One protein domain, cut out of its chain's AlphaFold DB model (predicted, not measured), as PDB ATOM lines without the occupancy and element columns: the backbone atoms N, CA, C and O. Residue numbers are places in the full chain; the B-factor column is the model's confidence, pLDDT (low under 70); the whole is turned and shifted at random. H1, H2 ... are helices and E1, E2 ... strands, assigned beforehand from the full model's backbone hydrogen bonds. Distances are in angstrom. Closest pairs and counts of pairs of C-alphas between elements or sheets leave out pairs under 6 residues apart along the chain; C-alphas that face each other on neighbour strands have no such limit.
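What this domain is: This is residues 12 to 88 of the 269 residues of an uncharacterized protein of Cercospora beticola (UniProt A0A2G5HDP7). Look first for the small hairpin E1-E2 at one end of a flat model; beyond it H1 and H2 run side by side, and short H3 lies across H2 from H1. The printed part has 77 residues, with named elements in the order H1 E1 E2 H2 H3, one antiparallel sheet, mostly helix. It is only just compact, close to loose, radius of gyration of the C-alphas 13.6 A, spanning 42 by 32 by 13 A.

How they stand to each other: Find the hairpin of E1, residues 36 to 38, and E2, residues 41 to 43: N 36 and O 43, 3.0 A apart, are within hydrogen-bond range. H1, residues 12 to 27, touches H2, residues 54 to 66, with residues 15 to 22 alone; their closest C-alphas are Gln 15 and Glu 63, 6.4 A. They run opposite ways at a shallow tilt of 34.6 degrees, only just short of steep. H3, residues 76 to 83, is close to H2 but not clearly touching; the closest C-alphas, Trp 54 and Phe 83, are 6.6 A apart. H3 is apart from H1. Every O i to N i+4 pair is within hydrogen-bond range in H2 and H3, 8 of 12 in H1.

Where its parts are: From C-alpha 12 at (181.781, 141.452, 148.051) H1 runs 24.6 A; H2 runs 18.4 A; H3 ends at C-alpha 83, (204.563, 140.921, 167.707).

The domain as a whole: The C-alphas farthest apart, Thr 39 and Gly 68, are 42.6 A apart. The printed part has no cut and no long link; pLDDT is under 70 at residues 86 to 88.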
ATOM      1  N   LYS A  12     181.355 140.785 149.291       92.44
ATOM      2  CA  LYS A  12     181.781 141.452 148.051       92.44
ATOM      3  C   LYS A  12     181.916 142.965 148.217       92.44
ATOM      4  O   LYS A  12     182.824 143.551 147.639       92.44
ATOM      5  N   ASP A  13     181.057 143.578 149.029       93.38
ATOM      6  CA  ASP A  13     181.094 145.022 149.288       93.38
ATOM      7  C   ASP A  13     182.111 145.379 150.382       93.38
ATOM      8  O   ASP A  13     182.763 146.421 150.327       93.38
ATOM      9  N   ALA A  14     182.291 144.497 151.367       93.19
ATOM     10  CA  ALA A  14     183.235 144.677 152.463       93.19
ATOM     11  C   ALA A  14     184.701 144.559 152.012       93.19
ATOM     12  O   ALA A  14     185.560 145.306 152.486       93.19
ATOM     13  N   GLN A  15     184.996 143.657 151.071       93.50
ATOM     14  CA  GLN A  15     186.353 143.402 150.584       93.50
ATOM     15  C   GLN A  15     187.070 144.666 150.056       93.50
ATOM     16  O   GLN A  15     188.171 144.953 150.535       93.50
ATOM     17  N   PRO A  16     186.508 145.457 149.116       95.25
ATOM     18  CA  PRO A  16     187.180 146.655 148.614       95.25
ATOM     19  C   PRO A  16     187.335 147.735 149.691       95.25
ATOM     20  O   PRO A  16     188.298 148.500 149.657       95.25
ATOM     21  N   ILE A  17     186.422 147.796 150.666       94.88
ATOM     22  CA  ILE A  17     186.511 148.738 151.788       94.88
ATOM     23  C   ILE A  17     187.712 148.385 152.667       94.88
ATOM     24  O   ILE A  17     188.527 149.262 152.969       94.88
ATOM     25  N   LEU A  18     187.849 147.108 153.027       94.12
ATOM     26  CA  LEU A  18     188.953 146.624 153.848       94.12
ATOM     27  C   LEU A  18     190.301 146.760 153.127       94.12
ATOM     28  O   LEU A  18     191.252 147.279 153.708       94.12
ATOM     29  N   ALA A  19     190.374 146.385 151.847       94.50
ATOM     30  CA  ALA A  19     191.588 146.533 151.043       94.50
ATOM     31  C   ALA A  19     192.045 148.002 150.975       94.50
ATOM     32  O   ALA A  19     193.195 148.328 151.274       94.50
ATOM     33  N   LYS A  20     191.114 148.920 150.692       95.81
ATOM     34  CA  LYS A  20     191.391 150.362 150.650       95.81
ATOM     35  C   LYS A  20     191.820 150.913 152.008       95.81
ATOM     36  O   LYS A  20     192.644 151.827 152.072       95.81
ATOM     37  N   PHE A  21     191.254 150.398 153.097       94.44
ATOM     38  CA  PHE A  21     191.691 150.746 154.444       94.44
ATOM     39  C   PHE A  21     193.146 150.311 154.672       94.44
ATOM     40  O   PHE A  21     193.972 151.152 155.017       94.44
ATOM     41  N   LEU A  22     193.481 149.052 154.375       93.38
ATOM     42  CA  LEU A  22     194.833 148.499 154.525       93.38
ATOM     43  C   LEU A  22     195.888 149.206 153.659       93.38
ATOM     44  O   LEU A  22     197.054 149.290 154.041       93.38
ATOM     45  N   GLU A  23     195.520 149.731 152.492       93.31
ATOM     46  CA  GLU A  23     196.421 150.556 151.676       93.31
ATOM     47  C   GLU A  23     196.677 151.930 152.302       93.31
ATOM     48  O   GLU A  23     197.802 152.435 152.304       93.31
ATOM     49  N   ARG A  24     195.634 152.539 152.871       93.06
ATOM     50  CA  ARG A  24     195.736 153.850 153.513       93.06
ATOM     51  C   ARG A  24     196.548 153.793 154.804       93.06
ATOM     52  O   ARG A  24     197.311 154.721 155.056       93.06
ATOM     53  N   THR A  25     196.437 152.728 155.594       92.06
ATOM     54  CA  THR A  25     197.180 152.593 156.862       92.06
ATOM     55  C   THR A  25     198.695 152.493 156.669       92.06
ATOM     56  O   THR A  25     199.446 152.971 157.519       92.06
ATOM     57  N   LYS A  26     199.161 151.980 155.520       89.62
ATOM     58  CA  LYS A  26     200.594 151.938 155.164       89.62
ATOM     59  C   LYS A  26     201.214 153.324 154.987       89.62
ATOM     60  O   LYS A  26     202.400 153.505 155.229       89.62
ATOM     61  N   THR A  27     200.425 154.296 154.529       90.06
ATOM     62  CA  THR A  27     200.909 155.648 154.194       90.06
ATOM     63  C   THR A  27     200.529 156.691 155.238       90.06
ATOM     64  O   THR A  27     201.172 157.735 155.332       90.06
ATOM     65  N   ARG A  28     199.481 156.431 156.028       91.31
ATOM     66  CA  ARG A  28     198.878 157.399 156.948       91.31
ATOM     67  C   ARG A  28     198.899 156.853 158.378       91.31
ATOM     68  O   ARG A  28     197.994 156.095 158.730       91.31
ATOM     69  N   PRO A  29     199.848 157.298 159.225       89.94
ATOM     70  CA  PRO A  29     199.930 156.867 160.622       89.94
ATOM     71  C   PRO A  29     198.619 157.067 161.388       89.94
ATOM     72  O   PRO A  29     198.196 156.199 162.126       89.94
ATOM     73  N   HIS A  30     197.901 158.167 161.155       89.38
ATOM     74  CA  HIS A  30     196.650 158.482 161.863       89.38
ATOM     75  C   HIS A  30     195.467 157.546 161.582       89.38
ATOM     76  O   HIS A  30     194.446 157.659 162.249       89.38
ATOM     77  N   LEU A  31     195.560 156.663 160.586       89.81
ATOM     78  CA  LEU A  31     194.540 155.639 160.336       89.81
ATOM     79  C   LEU A  31     194.905 154.296 160.972       89.81
ATOM     80  O   LEU A  31     194.155 153.330 160.845       89.81
ATOM     81  N   HIS A  32     196.071 154.217 161.603       90.00
ATOM     82  CA  HIS A  32     196.613 152.981 162.115       90.00
ATOM     83  C   HIS A  32     196.057 152.682 163.520       90.00
ATOM     84  O   HIS A  32     196.054 153.578 164.363       90.00
ATOM     85  N   PRO A  33     195.603 151.445 163.809       88.19
ATOM     86  CA  PRO A  33     195.028 151.098 165.113       88.19
ATOM     87  C   PRO A  33     196.032 151.170 166.272       88.19
ATOM     88  O   PRO A  33     195.627 151.367 167.410       88.19
ATOM     89  N   ASP A  34     197.330 151.025 165.992       85.25
ATOM     90  CA  ASP A  34     198.406 151.123 166.992       85.25
ATOM     91  C   ASP A  34     199.140 152.478 166.987       85.25
ATOM     92  O   ASP A  34     200.203 152.605 167.597       85.25
ATOM     93  N   ALA A  35     198.618 153.485 166.277       88.94
ATOM     94  CA  ALA A  35     199.294 154.771 166.184       88.94
ATOM     95  C   ALA A  35     199.270 155.537 167.499       88.94
ATOM     96  O   ALA A  35     198.235 155.654 168.157       88.94
ATOM     97  N   TRP A  36     200.414 156.127 167.839       86.62
ATOM     98  CA  TRP A  36     200.595 156.900 169.061       86.62
ATOM     99  C   TRP A  36     200.858 158.372 168.749       86.62
ATOM    100  O   TRP A  36     201.394 158.742 167.699       86.62
ATOM    101  N   LEU A  37     200.446 159.227 169.683       89.69
ATOM    102  CA  LEU A  37     200.660 160.666 169.609       89.69
ATOM    103  C   LEU A  37     202.042 160.993 170.175       89.69
ATOM    104  O   LEU A  37     202.291 160.795 171.361       89.69
ATOM    105  N   ALA A  38     202.933 161.506 169.331       87.94
ATOM    106  CA  ALA A  38     204.202 162.091 169.746       87.94
ATOM    107  C   ALA A  38     204.119 163.625 169.703       87.94
ATOM    108  O   ALA A  38     203.224 164.201 169.079       87.94
ATOM    109  N   THR A  39     205.090 164.301 170.315       88.94
ATOM    110  CA  THR A  39     205.218 165.771 170.268       88.94
ATOM    111  C   THR A  39     205.354 166.302 168.838       88.94
ATOM    112  O   THR A  39     204.877 167.390 168.532       88.94
ATOM    113  N   GLU A  40     205.941 165.507 167.941       86.00
ATOM    114  CA  GLU A  40     206.068 165.808 166.511       86.00
ATOM    115  C   GLU A  40     204.839 165.401 165.670       86.00
ATOM    116  O   GLU A  40     204.868 165.521 164.444       86.00
ATOM    117  N   GLY A  41     203.785 164.861 166.289       89.94
ATOM    118  CA  GLY A  41     202.556 164.412 165.627       89.94
ATOM    119  C   GLY A  41     202.291 162.907 165.730       89.94
ATOM    120  O   GLY A  41     202.922 162.191 166.503       89.94
ATOM    121  N   VAL A  42     201.326 162.418 164.944       91.12
ATOM    122  CA  VAL A  42     200.911 161.004 164.959       91.12
ATOM    123  C   VAL A  42     201.964 160.125 164.286       91.12
ATOM    124  O   VAL A  42     202.322 160.362 163.129       91.12
ATOM    125  N   ARG A  43     202.441 159.096 164.989       88.94
ATOM    126  CA  ARG A  43     203.453 158.147 164.506       88.94
ATOM    127  C   ARG A  43     202.921 156.718 164.570       88.94
ATOM    128  O   ARG A  43     201.997 156.426 165.322       88.94
ATOM    129  N   TRP A  44     203.496 155.840 163.750       88.00
ATOM    130  CA  TRP A  44     203.235 154.402 163.849       88.00
ATOM    131  C   TRP A  44     203.754 153.860 165.182       88.00
ATOM    132  O   TRP A  44     204.749 154.373 165.701       88.00
ATOM    133  N   GLY A  45     203.104 152.823 165.715       82.06
ATOM    134  CA  GLY A  45     203.560 152.170 166.937       82.06
ATOM    135  C   GLY A  45     204.964 151.579 166.775       82.06
ATOM    136  O   GLY A  45     205.308 151.043 165.717       82.06
ATOM    137  N   SER A  46     205.768 151.638 167.839       76.88
ATOM    138  CA  SER A  46     207.185 151.235 167.828       76.88
ATOM    139  C   SER A  46     207.419 149.779 167.407       76.88
ATOM    140  O   SER A  46     208.467 149.471 166.851       76.88
ATOM    141  N   LYS A  47     206.449 148.888 167.659       73.50
ATOM    142  CA  LYS A  47     206.524 147.454 167.319       73.50
ATOM    143  C   LYS A  47     205.907 147.113 165.952       73.50
ATOM    144  O   LYS A  47     206.282 146.114 165.354       73.50
ATOM    145  N   GLY A  48     204.962 147.921 165.459       73.19
ATOM    146  CA  GLY A  48     204.167 147.616 164.260       73.19
ATOM    147  C   GLY A  48     204.647 148.312 162.984       73.19
ATOM    148  O   GLY A  48     204.571 147.743 161.892       73.19
ATOM    149  N   GLY A  49     205.165 149.539 163.096       82.31
ATOM    150  CA  GLY A  49     205.573 150.331 161.934       82.31
ATOM    151  C   GLY A  49     204.475 150.445 160.853       82.31
ATOM    152  O   GLY A  49     203.288 150.306 161.146       82.31
ATOM    153  N   PRO A  50     204.845 150.658 159.576       77.38
ATOM    154  CA  PRO A  50     203.888 150.759 158.464       77.38
ATOM    155  C   PRO A  50     203.187 149.440 158.106       77.38
ATOM    156  O   PRO A  50     202.152 149.441 157.437       77.38
ATOM    157  N   ASN A  51     203.771 148.305 158.503       80.75
ATOM    158  CA  ASN A  51     203.188 146.981 158.277       80.75
ATOM    159  C   ASN A  51     202.126 146.618 159.322       80.75
ATOM    160  O   ASN A  51     201.299 145.741 159.045       80.75
ATOM    161  N   GLY A  52     202.134 147.345 160.435       80.56
ATOM    162  CA  GLY A  52     201.198 147.295 161.536       80.56
ATOM    163  C   GLY A  52     201.389 146.131 162.487       80.56
ATOM    164  O   GLY A  52     201.950 145.098 162.130       80.56
ATOM    165  N   GLY A  53     200.914 146.317 163.717       85.56
ATOM    166  CA  GLY A  53     200.868 145.267 164.722       85.56
ATOM    167  C   GLY A  53     199.763 144.233 164.485       85.56
ATOM    168  O   GLY A  53     199.204 144.087 163.392       85.56
ATOM    169  N   TRP A  54     199.409 143.545 165.568       85.44
ATOM    170  CA  TRP A  54     198.460 142.431 165.604       85.44
ATOM    171  C   TRP A  54     197.128 142.702 164.876       85.44
ATOM    172  O   TRP A  54     196.697 141.902 164.046       85.44
ATOM    173  N   ALA A  55     196.521 143.873 165.096       88.25
ATOM    174  CA  ALA A  55     195.241 144.228 164.480       88.25
ATOM    175  C   ALA A  55     195.312 144.300 162.942       88.25
ATOM    176  O   ALA A  55     194.469 143.735 162.247       88.25
ATOM    177  N   ILE A  56     196.334 144.957 162.381       91.19
ATOM    178  CA  ILE A  56     196.504 145.047 160.922       91.19
ATOM    179  C   ILE A  56     196.829 143.681 160.322       91.19
ATOM    180  O   ILE A  56     196.366 143.366 159.225       91.19
ATOM    181  N   HIS A  57     197.598 142.858 161.032       90.44
ATOM    182  CA  HIS A  57     197.895 141.491 160.619       90.44
ATOM    183  C   HIS A  57     196.629 140.635 160.499       90.44
ATOM    184  O   HIS A  57     196.393 140.018 159.459       90.44
ATOM    185  N   HIS A  58     195.751 140.667 161.500       89.50
ATOM    186  CA  HIS A  58     194.470 139.958 161.440       89.50
ATOM    187  C   HIS A  58     193.545 140.508 160.354       89.50
ATOM    188  O   HIS A  58     192.945 139.732 159.612       89.50
ATOM    189  N   LEU A  59     193.498 141.828 160.167       92.62
ATOM    190  CA  LEU A  59     192.740 142.434 159.071       92.62
ATOM    191  C   LEU A  59     193.246 141.987 157.690       92.62
ATOM    192  O   LEU A  59     192.433 141.726 156.807       92.62
ATOM    193  N   LYS A  60     194.562 141.827 157.502       91.81
ATOM    194  CA  LYS A  60     195.138 141.256 156.268       91.81
ATOM    195  C   LYS A  60     194.710 139.803 156.063       91.81
ATOM    196  O   LYS A  60     194.352 139.433 154.950       91.81
ATOM    197  N   ARG A  61     194.688 138.991 157.124       92.12
ATOM    198  CA  ARG A  61     194.221 137.595 157.050       92.12
ATOM    199  C   ARG A  61     192.740 137.497 156.702       92.12
ATOM    200  O   ARG A  61     192.360 136.679 155.865       92.12
ATOM    201  N   ILE A  62     191.911 138.352 157.299       92.19
ATOM    202  CA  ILE A  62     190.485 138.446 156.971       92.19
ATOM    203  C   ILE A  62     190.326 138.848 155.504       92.19
ATOM    204  O   ILE A  62     189.589 138.195 154.774       92.19
ATOM    205  N   GLU A  63     191.071 139.848 155.031       93.00
ATOM    206  CA  GLU A  63     191.038 140.284 153.633       93.00
ATOM    207  C   GLU A  63     191.406 139.156 152.650       93.00
ATOM    208  O   GLU A  63     190.729 138.969 151.636       93.00
ATOM    209  N   THR A  64     192.425 138.352 152.958       92.50
ATOM    210  CA  THR A  64     192.770 137.169 152.154       92.50
ATOM    211  C   THR A  64     191.727 136.055 152.263       92.50
ATOM    212  O   THR A  64     191.409 135.423 151.256       92.50
ATOM    213  N   GLY A  65     191.131 135.862 153.442       92.00
ATOM    214  CA  GLY A  65     190.041 134.910 153.656       92.00
ATOM    215  C   GLY A  65     188.804 135.272 152.835       92.00
ATOM    216  O   GLY A  65     188.214 134.422 152.176       92.00
ATOM    217  N   MET A  66     188.484 136.566 152.760       91.25
ATOM    218  CA  MET A  66     187.406 137.101 151.926       91.25
ATOM    219  C   MET A  66     187.668 136.932 150.423       91.25
ATOM    220  O   MET A  66     186.718 136.888 149.645       91.25
ATOM    221  N   ARG A  67     188.935 136.800 149.999       89.75
ATOM    222  CA  ARG A  67     189.307 136.423 148.620       89.75
ATOM    223  C   ARG A  67     189.157 134.925 148.331       89.75
ATOM    224  O   ARG A  67     189.362 134.520 147.191       89.75
ATOM    225  N   GLY A  68     188.809 134.115 149.331       88.19
ATOM    226  CA  GLY A  68     188.697 132.660 149.212       88.19
ATOM    227  C   GLY A  68     189.987 131.903 149.534       88.19
ATOM    228  O   GLY A  68     190.062 130.704 149.274       88.19
ATOM    229  N   VAL A  69     191.005 132.566 150.099       87.94
ATOM    230  CA  VAL A  69     192.220 131.886 150.567       87.94
ATOM    231  C   VAL A  69     191.962 131.328 151.964       87.94
ATOM    232  O   VAL A  69     191.856 132.083 152.928       87.94
ATOM    233  N   SER A  70     191.875 130.001 152.083       82.44
ATOM    234  CA  SER A  70     191.811 129.337 153.388       82.44
ATOM    235  C   SER A  70     193.183 129.390 154.057       82.44
ATOM    236  O   SER A  70     194.139 128.771 153.587       82.44
ATOM    237  N   LEU A  71     193.291 130.170 155.131       79.75
ATOM    238  CA  LEU A  71     194.496 130.257 155.947       79.75
ATOM    239  C   LEU A  71     194.339 129.372 157.181       79.75
ATOM    240  O   LEU A  71     193.334 129.460 157.884       79.75
ATOM    241  N   MET A  72     195.363 128.574 157.478       80.56
ATOM    242  CA  MET A  72     195.428 127.821 158.733       80.56
ATOM    243  C   MET A  72     195.407 128.770 159.935       80.56
ATOM    244  O   MET A  72     195.982 129.862 159.836       80.56
ATOM    245  N   PRO A  73     194.756 128.394 161.051       78.44
ATOM    246  CA  PRO A  73     194.798 129.183 162.277       78.44
ATOM    247  C   PRO A  73     196.255 129.379 162.710       78.44
ATOM    248  O   PRO A  73     197.050 128.443 162.673       78.44
ATOM    249  N   GLU A  74     196.619 130.611 163.059       82.00
ATOM    250  CA  GLU A  74     197.971 130.907 163.538       82.00
ATOM    251  C   GLU A  74     198.155 130.406 164.963       82.00
ATOM    252  O   GLU A  74     197.281 130.580 165.814       82.00
ATOM    253  N   SER A  75     199.316 129.806 165.218       82.50
ATOM    254  CA  SER A  75     199.710 129.422 166.566       82.50
ATOM    255  C   SER A  75     200.061 130.663 167.392       82.50
ATOM    256  O   SER A  75     200.554 131.674 166.881       82.50
ATOM    257  N   ARG A  76     199.825 130.584 168.708       78.31
ATOM    258  CA  ARG A  76     200.216 131.644 169.650       78.31
ATOM    259  C   ARG A  76     201.711 131.947 169.540       78.31
ATOM    260  O   ARG A  76     202.090 133.110 169.537       78.31
ATOM    261  N   GLU A  77     202.538 130.918 169.390       80.88
ATOM    262  CA  GLU A  77     203.996 131.028 169.278       80.88
ATOM    263  C   GLU A  77     204.434 131.859 168.063       80.88
ATOM    264  O   GLU A  77     205.291 132.733 168.190       80.88
ATOM    265  N   GLU A  78     203.799 131.676 166.901       82.44
ATOM    266  CA  GLU A  78     204.081 132.482 165.706       82.44
ATOM    267  C   GLU A  78     203.694 133.955 165.875       82.44
ATOM    268  O   GLU A  78     204.365 134.847 165.344       82.44
ATOM    269  N   LEU A  79     202.610 134.222 166.606       80.94
ATOM    270  CA  LEU A  79     202.169 135.581 166.908       80.94
ATOM    271  C   LEU A  79     203.101 136.258 167.916       80.94
ATOM    272  O   LEU A  79     203.463 137.418 167.708       80.94
ATOM    273  N   VAL A  80     203.544 135.532 168.948       82.75
ATOM    274  CA  VAL A  80     204.539 136.017 169.918       82.75
ATOM    275  C   VAL A  80     205.848 136.329 169.204       82.75
ATOM    276  O   VAL A  80     206.405 137.407 169.396       82.75
ATOM    277  N   ALA A  81     206.311 135.440 168.322       82.81
ATOM    278  CA  ALA A  81     207.552 135.642 167.582       82.81
ATOM    279  C   ALA A  81     207.521 136.904 166.698       82.81
ATOM    280  O   ALA A  81     208.550 137.551 166.510       82.81
ATOM    281  N   LYS A  82     206.350 137.274 166.159       77.75
ATOM    282  CA  LYS A  82     206.192 138.432 165.262       77.75
ATOM    283  C   LYS A  82     205.892 139.745 165.986       77.75
ATOM    284  O   LYS A  82     206.350 140.790 165.532       77.75
ATOM    285  N   PHE A  83     205.108 139.713 167.065       77.19
ATOM    286  CA  PHE A  83     204.563 140.921 167.707       77.19
ATOM    287  C   PHE A  83     204.941 141.073 169.191       77.19
ATOM    288  O   PHE A  83     204.733 142.145 169.765       77.19
ATOM    289  N   GLY A  84     205.541 140.046 169.794       77.25
ATOM    290  CA  GLY A  84     205.877 139.977 171.216       77.25
ATOM    291  C   GLY A  84     204.696 139.565 172.101       77.25
ATOM    292  O   GLY A  84     203.533 139.696 171.718       77.25
ATOM    293  N   ASP A  85     205.003 139.089 173.310       70.19
ATOM    294  CA  ASP A  85     204.015 138.561 174.268       70.19
ATOM    295  C   ASP A  85     202.930 139.576 174.668       70.19
ATOM    296  O   ASP A  85     201.765 139.222 174.850       70.19
ATOM    297  N   GLU A  86     203.290 140.857 174.742       62.78
ATOM    298  CA  GLU A  86     202.383 141.940 175.146       62.78
ATOM    299  C   GLU A  86     201.206 142.141 174.179       62.78
ATOM    300  O   GLU A  86     200.134 142.579 174.585       62.78
ATOM    301  N   ALA A  87     201.373 141.806 172.895       58.41
ATOM    302  CA  ALA A  87     200.310 141.978 171.905       58.41
ATOM    303  C   ALA A  87     199.172 140.953 172.073       58.41
ATOM    304  O   ALA A  87     198.059 141.189 171.608       58.41
ATOM    305  N   ILE A  88     199.442 139.824 172.738       58.78
ATOM    306  CA  ILE A  88     198.493 138.712 172.890       58.78
ATOM    307  C   ILE A  88     197.655 138.852 174.167       58.78
ATOM    308  O   ILE A  88     196.512 138.393 174.200       58.78
TER     309      ILE A  88